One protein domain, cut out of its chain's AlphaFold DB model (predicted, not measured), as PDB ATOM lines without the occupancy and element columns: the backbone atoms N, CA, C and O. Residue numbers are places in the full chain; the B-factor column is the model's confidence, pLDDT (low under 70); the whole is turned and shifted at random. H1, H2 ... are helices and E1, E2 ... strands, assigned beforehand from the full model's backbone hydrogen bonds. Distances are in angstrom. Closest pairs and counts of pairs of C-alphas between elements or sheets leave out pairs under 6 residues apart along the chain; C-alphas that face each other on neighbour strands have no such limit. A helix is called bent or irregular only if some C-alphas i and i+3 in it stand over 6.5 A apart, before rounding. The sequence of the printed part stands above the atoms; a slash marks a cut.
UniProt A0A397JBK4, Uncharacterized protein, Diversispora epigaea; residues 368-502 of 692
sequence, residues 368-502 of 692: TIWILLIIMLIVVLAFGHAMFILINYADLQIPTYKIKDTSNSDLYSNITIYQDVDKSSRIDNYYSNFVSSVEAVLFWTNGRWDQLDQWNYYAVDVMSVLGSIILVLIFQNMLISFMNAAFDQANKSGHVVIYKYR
ATOM      1  N   THR A 368     132.635 129.591  86.635       85.94
ATOM      2  CA  THR A 368     132.784 130.958  87.149       85.94
ATOM      3  C   THR A 368     131.528 131.801  86.927       85.94
ATOM      4  O   THR A 368     131.123 132.532  87.826       85.94
ATOM      5  N   ILE A 369     130.884 131.709  85.758       90.25
ATOM      6  CA  ILE A 369     129.761 132.597  85.404       90.25
ATOM      7  C   ILE A 369     128.394 132.126  85.915       90.25
ATOM      8  O   ILE A 369     127.446 132.907  85.884       90.25
ATOM      9  N   TRP A 370     128.255 130.881  86.382       85.69
ATOM     10  CA  TRP A 370     126.944 130.315  86.733       85.69
ATOM     11  C   TRP A 370     126.202 131.110  87.819       85.69
ATOM     12  O   TRP A 370     125.005 131.355  87.689       85.69
ATOM     13  N   ILE A 371     126.917 131.609  88.833       87.12
ATOM     14  CA  ILE A 371     126.331 132.459  89.885       87.12
ATOM     15  C   ILE A 371     125.801 133.774  89.293       87.12
ATOM     16  O   ILE A 371     124.699 134.207  89.623       87.12
ATOM     17  N   LEU A 372     126.553 134.391  88.376       89.44
ATOM     18  CA  LEU A 372     126.140 135.631  87.714       89.44
ATOM     19  C   LEU A 372     124.897 135.418  86.838       89.44
ATOM     20  O   LEU A 372     124.011 136.269  86.820       89.44
ATOM     21  N   LEU A 373     124.801 134.271  86.158       90.50
ATOM     22  CA  LEU A 373     123.620 133.905  85.372       90.50
ATOM     23  C   LEU A 373     122.373 133.725  86.250       90.50
ATOM     24  O   LEU A 373     121.294 134.155  85.847       90.50
ATOM     25  N   ILE A 374     122.509 133.155  87.454       90.25
ATOM     26  CA  ILE A 374     121.399 133.047  88.417       90.25
ATOM     27  C   ILE A 374     120.928 134.433  88.856       90.25
ATOM     28  O   ILE A 374     119.731 134.710  88.841       90.25
ATOM     29  N   ILE A 375     121.859 135.322  89.212       90.81
ATOM     30  CA  ILE A 375     121.520 136.693  89.619       90.81
ATOM     31  C   ILE A 375     120.810 137.426  88.476       90.81
ATOM     32  O   ILE A 375     119.765 138.040  88.688       90.81
ATOM     33  N   MET A 376     121.328 137.313  87.250       92.31
ATOM     34  CA  MET A 376     120.705 137.899  86.064       92.31
ATOM     35  C   MET A 376     119.294 137.340  85.829       92.31
ATOM     36  O   MET A 376     118.380 138.108  85.542       92.31
ATOM     37  N   LEU A 377     119.084 136.031  86.012       91.88
ATOM     38  CA  LEU A 377     117.766 135.401  85.899       91.88
ATOM     39  C   LEU A 377     116.777 135.948  86.939       91.88
ATOM     40  O   LEU A 377     115.640 136.252  86.588       91.88
ATOM     41  N   ILE A 378     117.202 136.125  88.193       93.44
ATOM     42  CA  ILE A 378     116.367 136.725  89.248       93.44
ATOM     43  C   ILE A 378     115.943 138.146  88.856       93.44
ATOM     44  O   ILE A 378     114.781 138.515  89.018       93.44
ATOM     45  N   VAL A 379     116.860 138.937  88.295       94.00
ATOM     46  CA  VAL A 379     116.557 140.301  87.838       94.00
ATOM     47  C   VAL A 379     115.581 140.286  86.659       94.00
ATOM     48  O   VAL A 379     114.623 141.056  86.663       94.00
ATOM     49  N   VAL A 380     115.756 139.380  85.692       94.81
ATOM     50  CA  VAL A 380     114.799 139.183  84.587       94.81
ATOM     51  C   VAL A 380     113.413 138.805  85.121       94.81
ATOM     52  O   VAL A 380     112.419 139.375  84.678       94.81
ATOM     53  N   LEU A 381     113.329 137.911  86.112       93.12
ATOM     54  CA  LEU A 381     112.064 137.548  86.761       93.12
ATOM     55  C   LEU A 381     111.417 138.746  87.468       93.12
ATOM     56  O   LEU A 381     110.209 138.940  87.347       93.12
ATOM     57  N   ALA A 382     112.203 139.571  88.164       94.88
ATOM     58  CA  ALA A 382     111.704 140.758  88.856       94.88
ATOM     59  C   ALA A 382     111.139 141.804  87.878       94.88
ATOM     60  O   ALA A 382     110.018 142.281  88.064       94.88
ATOM     61  N   PHE A 383     111.872 142.121  86.806       93.38
ATOM     62  CA  PHE A 383     111.398 143.034  85.760       93.38
ATOM     63  C   PHE A 383     110.210 142.453  84.986       93.38
ATOM     64  O   PHE A 383     109.260 143.182  84.706       93.38
ATOM     65  N   GLY A 384     110.214 141.148  84.700       93.12
ATOM     66  CA  GLY A 384     109.083 140.451  84.085       93.12
ATOM     67  C   GLY A 384     107.832 140.525  84.959       93.12
ATOM     68  O   GLY A 384     106.755 140.882  84.488       93.12
ATOM     69  N   HIS A 385     107.956 140.283  86.262       92.06
ATOM     70  CA  HIS A 385     106.836 140.442  87.185       92.06
ATOM     71  C   HIS A 385     106.324 141.892  87.228       92.06
ATOM     72  O   HIS A 385     105.118 142.133  87.165       92.06
ATOM     73  N   ALA A 386     107.234 142.870  87.282       92.75
ATOM     74  CA  ALA A 386     106.875 144.283  87.322       92.75
ATOM     75  C   ALA A 386     106.153 144.740  86.043       92.75
ATOM     76  O   ALA A 386     105.119 145.398  86.132       92.75
ATOM     77  N   MET A 387     106.643 144.345  84.863       90.25
ATOM     78  CA  MET A 387     106.009 144.661  83.578       90.25
ATOM     79  C   MET A 387     104.656 143.965  83.402       90.25
ATOM     80  O   MET A 387     103.717 144.576  82.894       90.25
ATOM     81  N   PHE A 388     104.528 142.722  83.883       90.31
ATOM     82  CA  PHE A 388     103.261 141.988  83.897       90.31
ATOM     83  C   PHE A 388     102.191 142.737  84.702       90.31
ATOM     84  O   PHE A 388     101.072 142.921  84.224       90.31
ATOM     85  N   ILE A 389     102.540 143.219  85.901       89.12
ATOM     86  CA  ILE A 389     101.619 144.018  86.721       89.12
ATOM     87  C   ILE A 389     101.303 145.344  86.026       89.12
ATOM     88  O   ILE A 389     100.140 145.731  85.919       89.12
ATOM     89  N   LEU A 390     102.336 146.036  85.544       87.50
ATOM     90  CA  LEU A 390     102.201 147.367  84.971       87.50
ATOM     91  C   LEU A 390     101.264 147.382  83.763       87.50
ATOM     92  O   LEU A 390     100.402 148.249  83.681       87.50
ATOM     93  N   ILE A 391     101.405 146.427  82.842       85.44
ATOM     94  CA  ILE A 391     100.658 146.443  81.580       85.44
ATOM     95  C   ILE A 391      99.241 145.881  81.731       85.44
ATOM     96  O   ILE A 391      98.307 146.401  81.117       85.44
ATOM     97  N   ASN A 392      99.046 144.869  82.583       80.81
ATOM     98  CA  ASN A 392      97.730 144.245  82.737       80.81
ATOM     99  C   ASN A 392      96.794 145.009  83.679       80.81
ATOM    100  O   ASN A 392      95.582 144.975  83.472       80.81
ATOM    101  N   TYR A 393      97.326 145.712  84.684       75.38
ATOM    102  CA  TYR A 393      96.501 146.400  85.685       75.38
ATOM    103  C   TYR A 393      96.425 147.920  85.500       75.38
ATOM    104  O   TYR A 393      95.543 148.546  86.089       75.38
ATOM    105  N   ALA A 394      97.295 148.531  84.687       69.31
ATOM    106  CA  ALA A 394      97.168 149.948  84.363       69.31
ATOM    107  C   ALA A 394      96.152 150.184  83.235       69.31
ATOM    108  O   ALA A 394      96.047 149.424  82.262       69.31
ATOM    109  N   ASP A 395      95.432 151.300  83.337       66.75
ATOM    110  CA  ASP A 395      94.584 151.795  82.258       66.75
ATOM    111  C   ASP A 395      95.457 152.518  81.217       66.75
ATOM    112  O   ASP A 395      95.655 153.733  81.248       66.75
ATOM    113  N   LEU A 396      96.116 151.721  80.371       69.88
ATOM    114  CA  LEU A 396      97.049 152.201  79.356       69.88
ATOM    115  C   LEU A 396      96.313 152.861  78.185       69.88
ATOM    116  O   LEU A 396      95.346 152.315  77.654       69.88
ATOM    117  N   GLN A 397      96.821 154.011  77.736       66.06
ATOM    118  CA  GLN A 397      96.323 154.665  76.530       66.06
ATOM    119  C   GLN A 397      96.774 153.882  75.297       66.06
ATOM    120  O   GLN A 397      97.959 153.846  74.968       66.06
ATOM    121  N   ILE A 398      95.811 153.273  74.609       68.56
ATOM    122  CA  ILE A 398      96.047 152.587  73.341       68.56
ATOM    123  C   ILE A 398      96.317 153.645  72.253       68.56
ATOM    124  O   ILE A 398      95.576 154.638  72.167       68.56
ATOM    125  N   PRO A 399      97.359 153.477  71.418       67.94
ATOM    126  CA  PRO A 399      97.655 154.417  70.345       67.94
ATOM    127  C   PRO A 399      96.438 154.611  69.428       67.94
ATOM    128  O   PRO A 399      95.823 153.667  68.939       67.94
ATOM    129  N   THR A 400      96.070 155.874  69.209       69.12
ATOM    130  CA  THR A 400      94.952 156.266  68.339       69.12
ATOM    131  C   THR A 400      95.502 156.989  67.118       69.12
ATOM    132  O   THR A 400      96.158 158.028  67.251       69.12
ATOM    133  N   TYR A 401      95.191 156.495  65.923       71.81
ATOM    134  CA  TYR A 401      95.609 157.138  64.679       71.81
ATOM    135  C   TYR A 401      94.580 158.192  64.271       71.81
ATOM    136  O   TYR A 401      93.388 157.908  64.139       71.81
ATOM    137  N   LYS A 402      95.035 159.434  64.074       75.88
ATOM    138  CA  LYS A 402      94.183 160.539  63.616       75.88
ATOM    139  C   LYS A 402      94.547 160.902  62.185       75.88
ATOM    140  O   LYS A 402      95.630 161.430  61.943       75.88
ATOM    141  N   ILE A 403      93.629 160.665  61.257       77.88
ATOM    142  CA  ILE A 403      93.755 161.129  59.876       77.88
ATOM    143  C   ILE A 403      93.055 162.484  59.800       77.88
ATOM    144  O   ILE A 403      91.836 162.577  59.964       77.88
ATOM    145  N   LYS A 404      93.845 163.545  59.609       73.88
ATOM    146  CA  LYS A 404      93.340 164.908  59.418       73.88
ATOM    147  C   LYS A 404      93.334 165.241  57.933       73.88
ATOM    148  O   LYS A 404      94.398 165.283  57.315       73.88
ATOM    149  N   ASP A 405      92.158 165.510  57.378       68.81
ATOM    150  CA  ASP A 405      92.073 166.076  56.034       68.81
ATOM    151  C   ASP A 405      92.504 167.546  56.103       68.81
ATOM    152  O   ASP A 405      91.868 168.376  56.750       68.81
ATOM    153  N   THR A 406      93.648 167.854  55.492       69.69
ATOM    154  CA  THR A 406      94.218 169.214  55.484       69.69
ATOM    155  C   THR A 406      93.770 170.004  54.249       69.69
ATOM    156  O   THR A 406      94.083 171.185  54.129       69.69
ATOM    157  N   SER A 407      93.063 169.361  53.313       69.19
ATOM    158  CA  SER A 407      92.729 169.929  52.005       69.19
ATOM    159  C   SER A 407      91.347 170.583  51.958       69.19
ATOM    160  O   SER A 407      91.198 171.581  51.261       69.19
ATOM    161  N   ASN A 408      90.366 170.083  52.724       62.69
ATOM    162  CA  ASN A 408      89.035 170.684  52.869       62.69
ATOM    163  C   ASN A 408      88.419 170.347  54.241       62.69
ATOM    164  O   ASN A 408      87.829 169.282  54.410       62.69
ATOM    165  N   SER A 409      88.494 171.271  55.207       61.03
ATOM    166  CA  SER A 409      87.970 171.069  56.575       61.03
ATOM    167  C   SER A 409      86.459 170.835  56.658       61.03
ATOM    168  O   SER A 409      85.978 170.334  57.672       61.03
ATOM    169  N   ASP A 410      85.725 171.203  55.606       64.44
ATOM    170  CA  ASP A 410      84.265 171.286  55.627       64.44
ATOM    171  C   ASP A 410      83.584 170.124  54.874       64.44
ATOM    172  O   ASP A 410      82.372 169.953  54.996       64.44
ATOM    173  N   LEU A 411      84.334 169.316  54.100       63.00
ATOM    174  CA  LEU A 411      83.774 168.222  53.281       63.00
ATOM    175  C   LEU A 411      83.878 166.836  53.936       63.00
ATOM    176  O   LEU A 411      82.983 166.012  53.754       63.00
ATOM    177  N   TYR A 412      84.948 166.575  54.690       62.88
ATOM    178  CA  TYR A 412      85.178 165.301  55.369       62.88
ATOM    179  C   TYR A 412      85.563 165.538  56.830       62.88
ATOM    180  O   TYR A 412      86.431 166.348  57.145       62.88
ATOM    181  N   SER A 413      84.918 164.816  57.748       71.12
ATOM    182  CA  SER A 413      85.259 164.858  59.169       71.12
ATOM    183  C   SER A 413      86.590 164.156  59.432       71.12
ATOM    184  O   SER A 413      86.842 163.088  58.876       71.12
ATOM    185  N   ASN A 414      87.397 164.701  60.348       78.31
ATOM    186  CA  ASN A 414      88.589 164.021  60.860       78.31
ATOM    187  C   ASN A 414      88.234 162.604  61.331       78.31
ATOM    188  O   ASN A 414      87.334 162.433  62.156       78.31
ATOM    189  N   ILE A 415      88.959 161.602  60.836       78.56
ATOM    190  CA  ILE A 415      88.741 160.202  61.209       78.56
ATOM    191  C   ILE A 415      89.716 159.857  62.334       78.56
ATOM    192  O   ILE A 415      90.933 160.003  62.193       78.56
ATOM    193  N   THR A 416      89.177 159.397  63.462       79.25
ATOM    194  CA  THR A 416      89.952 158.804  64.557       79.25
ATOM    195  C   THR A 416      89.777 157.294  64.518       79.25
ATOM    196  O   THR A 416      88.664 156.805  64.699       79.25
ATOM    197  N   ILE A 417      90.863 156.565  64.275       79.56
ATOM    198  CA  ILE A 417      90.888 155.102  64.280       79.56
ATOM    199  C   ILE A 417      91.389 154.659  65.653       79.56
ATOM    200  O   ILE A 417      92.524 154.964  66.028       79.56
ATOM    201  N   TYR A 418      90.529 153.959  66.392       74.56
ATOM    202  CA  TYR A 418      90.885 153.308  67.648       74.56
ATOM    203  C   TYR A 418      91.363 151.893  67.346       74.56
ATOM    204  O   TYR A 418      90.715 151.174  66.584       74.56
ATOM    205  N   GLN A 419      92.499 151.511  67.918       74.50
ATOM    206  CA  GLN A 419      92.952 150.130  67.873       74.50
ATOM    207  C   GLN A 419      92.199 149.347  68.954       74.50
ATOM    208  O   GLN A 419      92.146 149.779  70.104       74.50
ATOM    209  N   ASP A 420      91.583 148.234  68.568       77.38
ATOM    210  CA  ASP A 420      91.024 147.272  69.514       77.38
ATOM    211  C   ASP A 420      92.163 146.337  69.932       77.38
ATOM    212  O   ASP A 420      92.769 145.699  69.073       77.38
ATOM    213  N   VAL A 421      92.536 146.361  71.212       76.25
ATOM    214  CA  VAL A 421      93.703 145.641  71.746       76.25
ATOM    215  C   VAL A 421      93.233 144.731  72.867       76.25
ATOM    216  O   VAL A 421      92.808 145.210  73.924       76.25
ATOM    217  N   ASP A 422      93.364 143.421  72.670       81.31
ATOM    218  CA  ASP A 422      93.085 142.450  73.719       81.31
ATOM    219  C   ASP A 422      94.316 142.267  74.620       81.31
ATOM    220  O   ASP A 422      95.264 141.555  74.289       81.31
ATOM    221  N   LYS A 423      94.288 142.871  75.815       78.56
ATOM    222  CA  LYS A 423      95.384 142.764  76.799       78.56
ATOM    223  C   LYS A 423      95.678 141.323  77.234       78.56
ATOM    224  O   LYS A 423      96.795 141.051  77.675       78.56
ATOM    225  N   SER A 424      94.701 140.421  77.136       81.06
ATOM    226  CA  SER A 424      94.848 139.014  77.524       81.06
ATOM    227  C   SER A 424      95.483 138.154  76.425       81.06
ATOM    228  O   SER A 424      96.022 137.078  76.701       81.06
ATOM    229  N   SER A 425      95.496 138.645  75.185       82.56
ATOM    230  CA  SER A 425      96.092 137.957  74.047       82.56
ATOM    231  C   SER A 425      97.596 138.209  73.975       82.56
ATOM    232  O   SER A 425      98.061 139.344  73.988       82.56
ATOM    233  N   ARG A 426      98.393 137.141  73.824       79.81
ATOM    234  CA  ARG A 426      99.853 137.241  73.607       79.81
ATOM    235  C   ARG A 426     100.219 137.925  72.283       79.81
ATOM    236  O   ARG A 426     101.332 138.422  72.150       79.81
ATOM    237  N   ILE A 427      99.318 137.912  71.302       80.62
ATOM    238  CA  ILE A 427      99.544 138.523  69.981       80.62
ATOM    239  C   ILE A 427      99.516 140.048  70.099       80.62
ATOM    240  O   ILE A 427     100.340 140.728  69.496       80.62
ATOM    241  N   ASP A 428      98.603 140.549  70.927       77.94
ATOM    242  CA  ASP A 428      98.386 141.974  71.144       77.94
ATOM    243  C   ASP A 428      99.188 142.501  72.336       77.94
ATOM    244  O   ASP A 428      99.447 143.694  72.424       77.94
ATOM    245  N   ASN A 429      99.611 141.637  73.260       85.31
ATOM    246  CA  ASN A 429     100.376 142.013  74.439       85.31
ATOM    247  C   ASN A 429     101.389 140.921  74.808       85.31
ATOM    248  O   ASN A 429     101.036 139.890  75.383       85.31
ATOM    249  N   TYR A 430     102.679 141.175  74.577       87.00
ATOM    250  CA  TYR A 430     103.749 140.255  74.987       87.00
ATOM    251  C   TYR A 430     103.811 140.019  76.508       87.00
ATOM    252  O   TYR A 430     104.374 139.021  76.953       87.00
ATOM    253  N   TYR A 431     103.180 140.887  77.300       88.94
ATOM    254  CA  TYR A 431     103.136 140.849  78.761       88.94
ATOM    255  C   TYR A 431     101.806 140.303  79.305       88.94
ATOM    256  O   TYR A 431     101.522 140.454  80.491       88.94
ATOM    257  N   SER A 432     100.981 139.662  78.468       87.12
ATOM    258  CA  SER A 432      99.640 139.185  78.842       87.12
ATOM    259  C   SER A 432      99.635 138.157  79.976       87.12
ATOM    260  O   SER A 432      98.731 138.151  80.802       87.12
ATOM    261  N   ASN A 433     100.675 137.323  80.058       89.69
ATOM    262  CA  ASN A 433     100.866 136.316  81.101       89.69
ATOM    263  C   ASN A 433     102.243 136.465  81.750       89.69
ATOM    264  O   ASN A 433     103.190 136.906  81.097       89.69
ATOM    265  N   PHE A 434     102.390 136.022  83.003       87.81
ATOM    266  CA  PHE A 434     103.663 136.101  83.732       87.81
ATOM    267  C   PHE A 434     104.830 135.476  82.951       87.81
ATOM    268  O   PHE A 434     105.869 136.106  82.781       87.81
ATOM    269  N   VAL A 435     104.641 134.270  82.404       88.50
ATOM    270  CA  VAL A 435     105.682 133.569  81.631       88.50
ATOM    271  C   VAL A 435     106.054 134.338  80.358       88.50
ATOM    272  O   VAL A 435     107.235 134.498  80.066       88.50
ATOM    273  N   SER A 436     105.065 134.859  79.628       87.75
ATOM    274  CA  SER A 436     105.301 135.657  78.415       87.75
ATOM    275  C   SER A 436     105.988 136.987  78.728       87.75
ATOM    276  O   SER A 436     106.865 137.415  77.987       87.75
ATOM    277  N   SER A 437     105.673 137.589  79.875       91.56
ATOM    278  CA  SER A 437     106.345 138.790  80.365       91.56
ATOM    279  C   SER A 437     107.825 138.545  80.678       91.56
ATOM    280  O   SER A 437     108.691 139.320  80.276       91.56
ATOM    281  N   VAL A 438     108.138 137.434  81.352       92.88
ATOM    282  CA  VAL A 438     109.526 137.021  81.622       92.88
ATOM    283  C   VAL A 438     110.279 136.758  80.316       92.88
ATOM    284  O   VAL A 438     111.417 137.200  80.169       92.88
ATOM    285  N   GLU A 439     109.642 136.091  79.351       90.62
ATOM    286  CA  GLU A 439     110.196 135.871  78.009       90.62
ATOM    287  C   GLU A 439     110.495 137.205  77.298       90.62
ATOM    288  O   GLU A 439     111.592 137.392  76.769       90.62
ATOM    289  N   ALA A 440     109.563 138.160  77.335       90.62
ATOM    290  CA  ALA A 440     109.736 139.480  76.734       90.62
ATOM    291  C   ALA A 440     110.920 140.245  77.352       90.62
ATOM    292  O   ALA A 440     111.758 140.775  76.623       90.62
ATOM    293  N   VAL A 441     111.041 140.243  78.684       92.94
ATOM    294  CA  VAL A 441     112.161 140.886  79.395       92.94
ATOM    295  C   VAL A 441     113.486 140.170  79.143       92.94
ATOM    296  O   VAL A 441     114.523 140.821  79.038       92.94
ATOM    297  N   LEU A 442     113.494 138.845  78.987       92.06
ATOM    298  CA  LEU A 442     114.705 138.132  78.587       92.06
ATOM    299  C   LEU A 442     115.192 138.619  77.214       92.06
ATOM    300  O   LEU A 442     116.388 138.845  77.030       92.06
ATOM    301  N   PHE A 443     114.284 138.851  76.263       90.56
ATOM    302  CA  PHE A 443     114.635 139.361  74.936       90.56
ATOM    303  C   PHE A 443     115.133 140.813  74.919       90.56
ATOM    304  O   PHE A 443     115.805 141.199  73.957       90.56
ATOM    305  N   TRP A 444     114.932 141.584  75.990       90.44
ATOM    306  CA  TRP A 444     115.571 142.895  76.151       90.44
ATOM    307  C   TRP A 444     117.098 142.793  76.131       90.44
ATOM    308  O   TRP A 444     117.767 143.652  75.559       90.44
ATOM    309  N   THR A 445     117.653 141.702  76.678       88.00
ATOM    310  CA  THR A 445     119.106 141.436  76.655       88.00
ATOM    311  C   THR A 445     119.662 141.288  75.234       88.00
ATOM    312  O   THR A 445     120.841 141.541  75.002       88.00
ATOM    313  N   ASN A 446     118.802 140.948  74.269       85.00
ATOM    314  CA  ASN A 446     119.135 140.823  72.849       85.00
ATOM    315  C   ASN A 446     118.760 142.071  72.029       85.00
ATOM    316  O   ASN A 446     118.919 142.071  70.810       85.00
ATOM    317  N   GLY A 447     118.261 143.130  72.674       84.06
ATOM    318  CA  GLY A 447     117.930 144.393  72.013       84.06
ATOM    319  C   GLY A 447     116.531 144.468  71.397       84.06
ATOM    320  O   GLY A 447     116.288 145.362  70.590       84.06
ATOM    321  N   ARG A 448     115.607 143.566  71.751       85.62
ATOM    322  CA  ARG A 448     114.210 143.626  71.294       85.62
ATOM    323  C   ARG A 448     113.346 144.367  72.321       85.62
ATOM    324  O   ARG A 448     113.174 143.866  73.427       85.62
ATOM    325  N   TRP A 449     112.810 145.531  71.949       85.00
ATOM    326  CA  TRP A 449     112.130 146.480  72.852       85.00
ATOM    327  C   TRP A 449     110.719 146.858  72.371       85.00
ATOM    328  O   TRP A 449     110.357 148.033  72.339       85.00
ATOM    329  N   ASP A 450     109.920 145.860  71.989       78.81
ATOM    330  CA  ASP A 450     108.602 146.046  71.353       78.81
ATOM    331  C   ASP A 450     107.610 146.874  72.204       78.81
ATOM    332  O   ASP A 450     106.682 147.481  71.674       78.81
ATOM    333  N   GLN A 451     107.808 146.953  73.524       80.62
ATOM    334  CA  GLN A 451     106.926 147.700  74.423       80.62
ATOM    335  C   GLN A 451     106.968 149.222  74.234       80.62
ATOM    336  O   GLN A 451     105.978 149.878  74.556       80.62
ATOM    337  N   LEU A 452     108.085 149.775  73.745       81.19
ATOM    338  CA  LEU A 452     108.264 151.226  73.602       81.19
ATOM    339  C   LEU A 452     107.367 151.800  72.499       81.19
ATOM    340  O   LEU A 452     106.852 152.906  72.633       81.19
ATOM    341  N   ASP A 453     107.142 151.029  71.435       77.31
ATOM    342  CA  ASP A 453     106.278 151.437  70.325       77.31
ATOM    343  C   ASP A 453     104.797 151.148  70.612       77.31
ATOM    344  O   ASP A 453     103.902 151.795  70.061       77.31
ATOM    345  N   GLN A 454     104.527 150.163  71.472       77.38
ATOM    346  CA  GLN A 454     103.186 149.637  71.695       77.38
ATOM    347  C   GLN A 454     102.420 150.357  72.813       77.38
ATOM    348  O   GLN A 454     101.208 150.554  72.701       77.38
ATOM    349  N   TRP A 455     103.106 150.760  73.886       82.69
ATOM    350  CA  TRP A 455     102.464 151.283  75.092       82.69
ATOM    351  C   TRP A 455     102.906 152.716  75.383       82.69
ATOM    352  O   TRP A 455     103.994 152.955  75.897       82.69
ATOM    353  N   ASN A 456     102.022 153.685  75.133       80.25
ATOM    354  CA  ASN A 456     102.283 155.095  75.430       80.25
ATOM    355  C   ASN A 456     102.034 155.408  76.921       80.25
ATOM    356  O   ASN A 456     101.021 156.017  77.287       80.25
ATOM    357  N   TYR A 457     102.928 154.944  77.798       84.69
ATOM    358  CA  TYR A 457     102.845 155.168  79.241       84.69
ATOM    359  C   TYR A 457     104.221 155.378  79.870       84.69
ATOM    360  O   TYR A 457     105.079 154.503  79.827       84.69
ATOM    361  N   TYR A 458     104.402 156.509  80.555       85.56
ATOM    362  CA  TYR A 458     105.715 156.932  81.054       85.56
ATOM    363  C   TYR A 458     106.396 155.913  81.986       85.56
ATOM    364  O   TYR A 458     107.620 155.836  82.024       85.56
ATOM    365  N   ALA A 459     105.638 155.123  82.759       89.12
ATOM    366  CA  ALA A 459     106.246 154.125  83.635       89.12
ATOM    367  C   ALA A 459     106.848 152.953  82.840       89.12
ATOM    368  O   ALA A 459     107.838 152.378  83.287       89.12
ATOM    369  N   VAL A 460     106.295 152.627  81.663       88.44
ATOM    370  CA  VAL A 460     106.874 151.630  80.745       88.44
ATOM    371  C   VAL A 460     108.225 152.129  80.234       88.44
ATOM    372  O   VAL A 460     109.193 151.363  80.243       88.44
ATOM    373  N   ASP A 461     108.327 153.415  79.892       88.31
ATOM    374  CA  ASP A 461     109.591 154.032  79.471       88.31
ATOM    375  C   ASP A 461     110.636 153.982  80.592       88.31
ATOM    376  O   ASP A 461     111.759 153.519  80.386       88.31
ATOM    377  N   VAL A 462     110.259 154.393  81.809       90.88
ATOM    378  CA  VAL A 462     111.161 154.391  82.976       90.88
ATOM    379  C   VAL A 462     111.656 152.978  83.295       90.88
ATOM    380  O   VAL A 462     112.858 152.779  83.489       90.88
ATOM    381  N   MET A 463     110.761 151.985  83.314       90.56
ATOM    382  CA  MET A 463     111.129 150.589  83.569       90.56
ATOM    383  C   MET A 463     112.032 150.023  82.469       90.56
ATOM    384  O   MET A 463     112.982 149.303  82.776       90.56
ATOM    385  N   SER A 464     111.791 150.390  81.209       90.00
ATOM    386  CA  SER A 464     112.612 149.957  80.072       90.00
ATOM    387  C   SER A 464     114.018 150.567  80.112       90.00
ATOM    388  O   SER A 464     115.002 149.867  79.863       90.00
ATOM    389  N   VAL A 465     114.147 151.842  80.498       91.44
ATOM    390  CA  VAL A 465     115.453 152.500  80.689       91.44
ATOM    391  C   VAL A 465     116.225 151.867  81.849       91.44
ATOM    392  O   VAL A 465     117.403 151.542  81.694       91.44
ATOM    393  N   LEU A 466     115.573 151.632  82.994       92.12
ATOM    394  CA  LEU A 466     116.198 150.952  84.135       92.12
ATOM    395  C   LEU A 466     116.638 149.529  83.773       92.12
ATOM    396  O   LEU A 466     117.773 149.147  84.066       92.12
ATOM    397  N   GLY A 467     115.775 148.773  83.090       91.06
ATOM    398  CA  GLY A 467     116.088 147.438  82.584       91.06
ATOM    399  C   GLY A 467     117.278 147.451  81.624       91.06
ATOM    400  O   GLY A 467     118.177 146.629  81.764       91.06
ATOM    401  N   SER A 468     117.346 148.424  80.712       90.94
ATOM    402  CA  SER A 468     118.473 148.594  79.781       90.94
ATOM    403  C   SER A 468     119.792 148.841  80.515       90.94
ATOM    404  O   SER A 468     120.801 148.201  80.227       90.94
ATOM    405  N   ILE A 469     119.798 149.748  81.496       92.94
ATOM    406  CA  ILE A 469     121.008 150.058  82.267       92.94
ATOM    407  C   ILE A 469     121.460 148.828  83.060       92.94
ATOM    408  O   ILE A 469     122.633 148.467  83.032       92.94
ATOM    409  N   ILE A 470     120.539 148.156  83.745       93.50
ATOM    410  CA  ILE A 470     120.884 147.052  84.640       93.50
ATOM    411  C   ILE A 470     121.231 145.778  83.855       93.50
ATOM    412  O   ILE A 470     122.309 145.221  84.049       93.50
ATOM    413  N   LEU A 471     120.355 145.308  82.965       92.31
ATOM    414  CA  LEU A 471     120.543 144.039  82.251       92.31
ATOM    415  C   LEU A 471     121.585 144.152  81.133       92.31
ATOM    416  O   LEU A 471     122.502 143.333  81.063       92.31
ATOM    417  N   VAL A 472     121.467 145.168  80.276       91.44
ATOM    418  CA  VAL A 472     122.322 145.298  79.085       91.44
ATOM    419  C   VAL A 472     123.639 145.986  79.437       91.44
ATOM    420  O   VAL A 472     124.707 145.449  79.167       91.44
ATOM    421  N   LEU A 473     123.611 147.158  80.078       91.75
ATOM    422  CA  LEU A 473     124.859 147.893  80.329       91.75
ATOM    423  C   LEU A 473     125.670 147.334  81.500       91.75
ATOM    424  O   LEU A 473     126.895 147.346  81.428       91.75
ATOM    425  N   ILE A 474     125.038 146.870  82.578       93.75
ATOM    426  CA  ILE A 474     125.771 146.375  83.751       93.75
ATOM    427  C   ILE A 474     125.983 144.865  83.647       93.75
ATOM    428  O   ILE A 474     127.128 144.430  83.532       93.75
ATOM    429  N   PHE A 475     124.918 144.056  83.651       92.88
ATOM    430  CA  PHE A 475     125.056 142.598  83.740       92.88
ATOM    431  C   PHE A 475     125.737 141.974  82.522       92.88
ATOM    432  O   PHE A 475     126.597 141.115  82.707       92.88
ATOM    433  N   GLN A 476     125.435 142.412  81.297       91.25
ATOM    434  CA  GLN A 476     126.093 141.864  80.104       91.25
ATOM    435  C   GLN A 476     127.586 142.220  80.052       91.25
ATOM    436  O   GLN A 476     128.421 141.354  79.791       91.25
ATOM    437  N   ASN A 477     127.949 143.467  80.368       92.75
ATOM    438  CA  ASN A 477     129.356 143.882  80.415       92.75
ATOM    439  C   ASN A 477     130.117 143.209  81.566       92.75
ATOM    440  O   ASN A 477     131.270 142.809  81.399       92.75
ATOM    441  N   MET A 478     129.463 143.019  82.714       93.12
ATOM    442  CA  MET A 478     130.001 142.239  83.823       93.12
ATOM    443  C   MET A 478     130.223 140.786  83.386       93.12
ATOM    444  O   MET A 478     131.326 140.276  83.557       93.12
ATOM    445  N   LEU A 479     129.249 140.146  82.729       92.81
ATOM    446  CA  LEU A 479     129.371 138.778  82.215       92.81
ATOM    447  C   LEU A 479     130.582 138.629  81.293       92.81
ATOM    448  O   LEU A 479     131.398 137.737  81.513       92.81
ATOM    449  N   ILE A 480     130.761 139.542  80.334       92.38
ATOM    450  CA  ILE A 480     131.925 139.553  79.436       92.38
ATOM    451  C   ILE A 480     133.232 139.705  80.231       92.38
ATOM    452  O   ILE A 480     134.191 138.972  79.991       92.38
ATOM    453  N   SER A 481     133.275 140.610  81.213       94.06
ATOM    454  CA  SER A 481     134.461 140.809  82.054       94.06
ATOM    455  C   SER A 481     134.815 139.563  82.876       94.06
ATOM    456  O   SER A 481     135.986 139.186  82.943       94.06
ATOM    457  N   PHE A 482     133.827 138.900  83.486       91.75
ATOM    458  CA  PHE A 482     134.039 137.660  84.239       91.75
ATOM    459  C   PHE A 482     134.469 136.510  83.324       91.75
ATOM    460  O   PHE A 482     135.374 135.755  83.687       91.75
ATOM    461  N   MET A 483     133.879 136.399  82.128       92.50
ATOM    462  CA  MET A 483     134.297 135.423  81.117       92.50
ATOM    463  C   MET A 483     135.754 135.638  80.700       92.50
ATOM    464  O   MET A 483     136.503 134.667  80.643       92.50
ATOM    465  N   ASN A 484     136.176 136.886  80.473       94.19
ATOM    466  CA  ASN A 484     137.559 137.210  80.113       94.19
ATOM    467  C   ASN A 484     138.541 136.876  81.244       94.19
ATOM    468  O   ASN A 484     139.555 136.224  81.006       94.19
ATOM    469  N   ALA A 485     138.219 137.239  82.488       91.31
ATOM    470  CA  ALA A 485     139.061 136.907  83.638       91.31
ATOM    471  C   ALA A 485     139.199 135.383  83.832       91.31
ATOM    472  O   ALA A 485     140.301 134.871  84.050       91.31
ATOM    473  N   ALA A 486     138.090 134.644  83.703       91.00
ATOM    474  CA  ALA A 486     138.087 133.185  83.781       91.00
ATOM    475  C   ALA A 486     138.855 132.544  82.614       91.00
ATOM    476  O   ALA A 486     139.589 131.577  82.823       91.00
ATOM    477  N   PHE A 487     138.727 133.096  81.403       92.62
ATOM    478  CA  PHE A 487     139.478 132.662  80.229       92.62
ATOM    479  C   PHE A 487     140.983 132.812  80.452       92.62
ATOM    480  O   PHE A 487     141.718 131.846  80.262       92.62
ATOM    481  N   ASP A 488     141.448 133.973  80.915       91.06
ATOM    482  CA  ASP A 488     142.874 134.225  81.140       91.06
ATOM    483  C   ASP A 488     143.466 133.280  82.193       91.06
ATOM    484  O   ASP A 488     144.566 132.745  82.016       91.06
ATOM    485  N   GLN A 489     142.728 133.026  83.276       88.25
ATOM    486  CA  GLN A 489     143.135 132.078  84.312       88.25
ATOM    487  C   GLN A 489     143.184 130.635  83.781       88.25
ATOM    488  O   GLN A 489     144.150 129.903  84.032       88.25
ATOM    489  N   ALA A 490     142.166 130.224  83.025       87.75
ATOM    490  CA  ALA A 490     142.078 128.884  82.454       87.75
ATOM    491  C   ALA A 490     143.087 128.657  81.321       87.75
ATOM    492  O   ALA A 490     143.579 127.545  81.155       87.75
ATOM    493  N   ASN A 491     143.434 129.696  80.560       87.56
ATOM    494  CA  ASN A 491     144.420 129.625  79.488       87.56
ATOM    495  C   ASN A 491     145.843 129.488  80.053       87.56
ATOM    496  O   ASN A 491     146.616 128.657  79.577       87.56
ATOM    497  N   LYS A 492     146.168 130.218  81.134       86.44
ATOM    498  CA  LYS A 492     147.456 130.086  81.845       86.44
ATOM    499  C   LYS A 492     147.645 128.702  82.471       86.44
ATOM    500  O   LYS A 492     148.728 128.135  82.390       86.44
ATOM    501  N   SER A 493     146.595 128.153  83.081       80.56
ATOM    502  CA  SER A 493     146.628 126.828  83.727       80.56
ATOM    503  C   SER A 493     146.357 125.660  82.766       80.56
ATOM    504  O   SER A 493     146.628 124.506  83.103       80.56
ATOM    505  N   GLY A 494     145.859 125.944  81.559       74.69
ATOM    506  CA  GLY A 494     145.287 124.952  80.648       74.69
ATOM    507  C   GLY A 494     146.250 123.836  80.265       74.69
ATOM    508  O   GLY A 494     145.873 122.671  80.330       74.69
ATOM    509  N   HIS A 495     147.504 124.161  79.940       75.56
ATOM    510  CA  HIS A 495     148.500 123.151  79.562       75.56
ATOM    511  C   HIS A 495     148.765 122.148  80.694       75.56
ATOM    512  O   HIS A 495     148.679 120.941  80.485       75.56
ATOM    513  N   VAL A 496     148.992 122.635  81.917       78.31
ATOM    514  CA  VAL A 496     149.268 121.785  83.088       78.31
ATOM    515  C   VAL A 496     148.073 120.886  83.418       78.31
ATOM    516  O   VAL A 496     148.241 119.691  83.671       78.31
ATOM    517  N   VAL A 497     146.852 121.429  83.366       73.00
ATOM    518  CA  VAL A 497     145.638 120.660  83.675       73.00
ATOM    519  C   VAL A 497     145.353 119.588  82.617       73.00
ATOM    520  O   VAL A 497     144.925 118.489  82.971       73.00
ATOM    521  N   ILE A 498     145.634 119.852  81.336       74.19
ATOM    522  CA  ILE A 498     145.472 118.857  80.262       74.19
ATOM    523  C   ILE A 498     146.431 117.689  80.456       74.19
ATOM    524  O   ILE A 498     145.997 116.543  80.365       74.19
ATOM    525  N   TYR A 499     147.708 117.951  80.743       75.88
ATOM    526  CA  TYR A 499     148.673 116.871  80.960       75.88
ATOM    527  C   TYR A 499     148.296 116.022  82.177       75.88
ATOM    528  O   TYR A 499     148.296 114.795  82.079       75.88
ATOM    529  N   LYS A 500     147.863 116.654  83.279       77.56
ATOM    530  CA  LYS A 500     147.337 115.945  84.459       77.56
ATOM    531  C   LYS A 500     146.132 115.069  84.104       77.56
ATOM    532  O   LYS A 500     146.068 113.912  84.509       77.56
ATOM    533  N   TYR A 501     145.194 115.602  83.328       71.00
ATOM    534  CA  TYR A 501     143.988 114.879  82.933       71.00
ATOM    535  C   TYR A 501     144.279 113.722  81.962       71.00
ATOM    536  O   TYR A 501     143.719 112.640  82.115       71.00
ATOM    537  N   ARG A 502     145.196 113.914  81.005       76.62
ATOM    538  CA  ARG A 502     145.673 112.850  80.107       76.62
ATOM    539  C   ARG A 502     146.328 111.721  80.886       76.62
ATOM    540  O   ARG A 502     145.961 110.570  80.685       76.62
TER     541      ARG A 502
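This is residues 368 to 502 of the 692 residues of an uncharacterized protein of Diversispora epigaea (UniProt A0A397JBK4). Two long helices, H1 and H4a, run side by side in opposite directions with H2 packed on H1; the thin hairpin of E1 and E2 makes one end of a rod, and residues 488 to 502 stick out at the other. The printed part has 135 residues, in order H1, E1, E2, H2, H3, H4, mostly helix, and is extended: radius of gyration of the C-alphas 23.0 A, spans 88 by 32 by 25 A.

H1, residues 368 to 393, touches H2, residues 434 to 444, with residues 380 to 388 alone, at a steep tilt of 60 degrees; the closest C-alphas, of Gly 384 and Val 438, are 4.2 A apart. E1, residues 400 to 403, and E2, residues 415 to 418, form an antiparallel hairpin; N 403 and O 415 are 2.9 A apart, within hydrogen-bond range. H3, residues 451 to 454, touches H4a, residues 458 to 492, closest at the C-alphas of Leu 452 and Asp 461, 6.6 A. H1 touches H4a at a shallow tilt of 10 degrees, opposite ways, closest at the C-alphas of Thr 368 and Ala 486, 6.7 A. Every O i to N i+4 pair is within hydrogen-bond range in H2 and in H4b, residues 495 to 502, against 21 of 22 in H1 and 27 of 31 in H4a; H3 is too short for such a pair.

H1 begins at C-alpha 368 (132.784, 130.958, 87.149), spans 39.5 A, and is irregular, C-alphas 368 and 371 being 7.2 A apart. H4, residues 458 to 502, was assigned as one helix by its hydrogen bonds but is bent, C-alphas 492 and 495 being 7.4 A apart; H4a spans 49.6 A, and H4b, about perpendicular to it at 76 degrees, ends at C-alpha 502 (145.673, 112.850, 80.107).

The C-alphas farthest apart, of Asp 410 and Lys 500, are 88.7 A apart. The printed part has no cut; the links E1 to E2 and E2 to H2 are long. pLDDT is under 70 at residues 394 to 400 and 405 to 412.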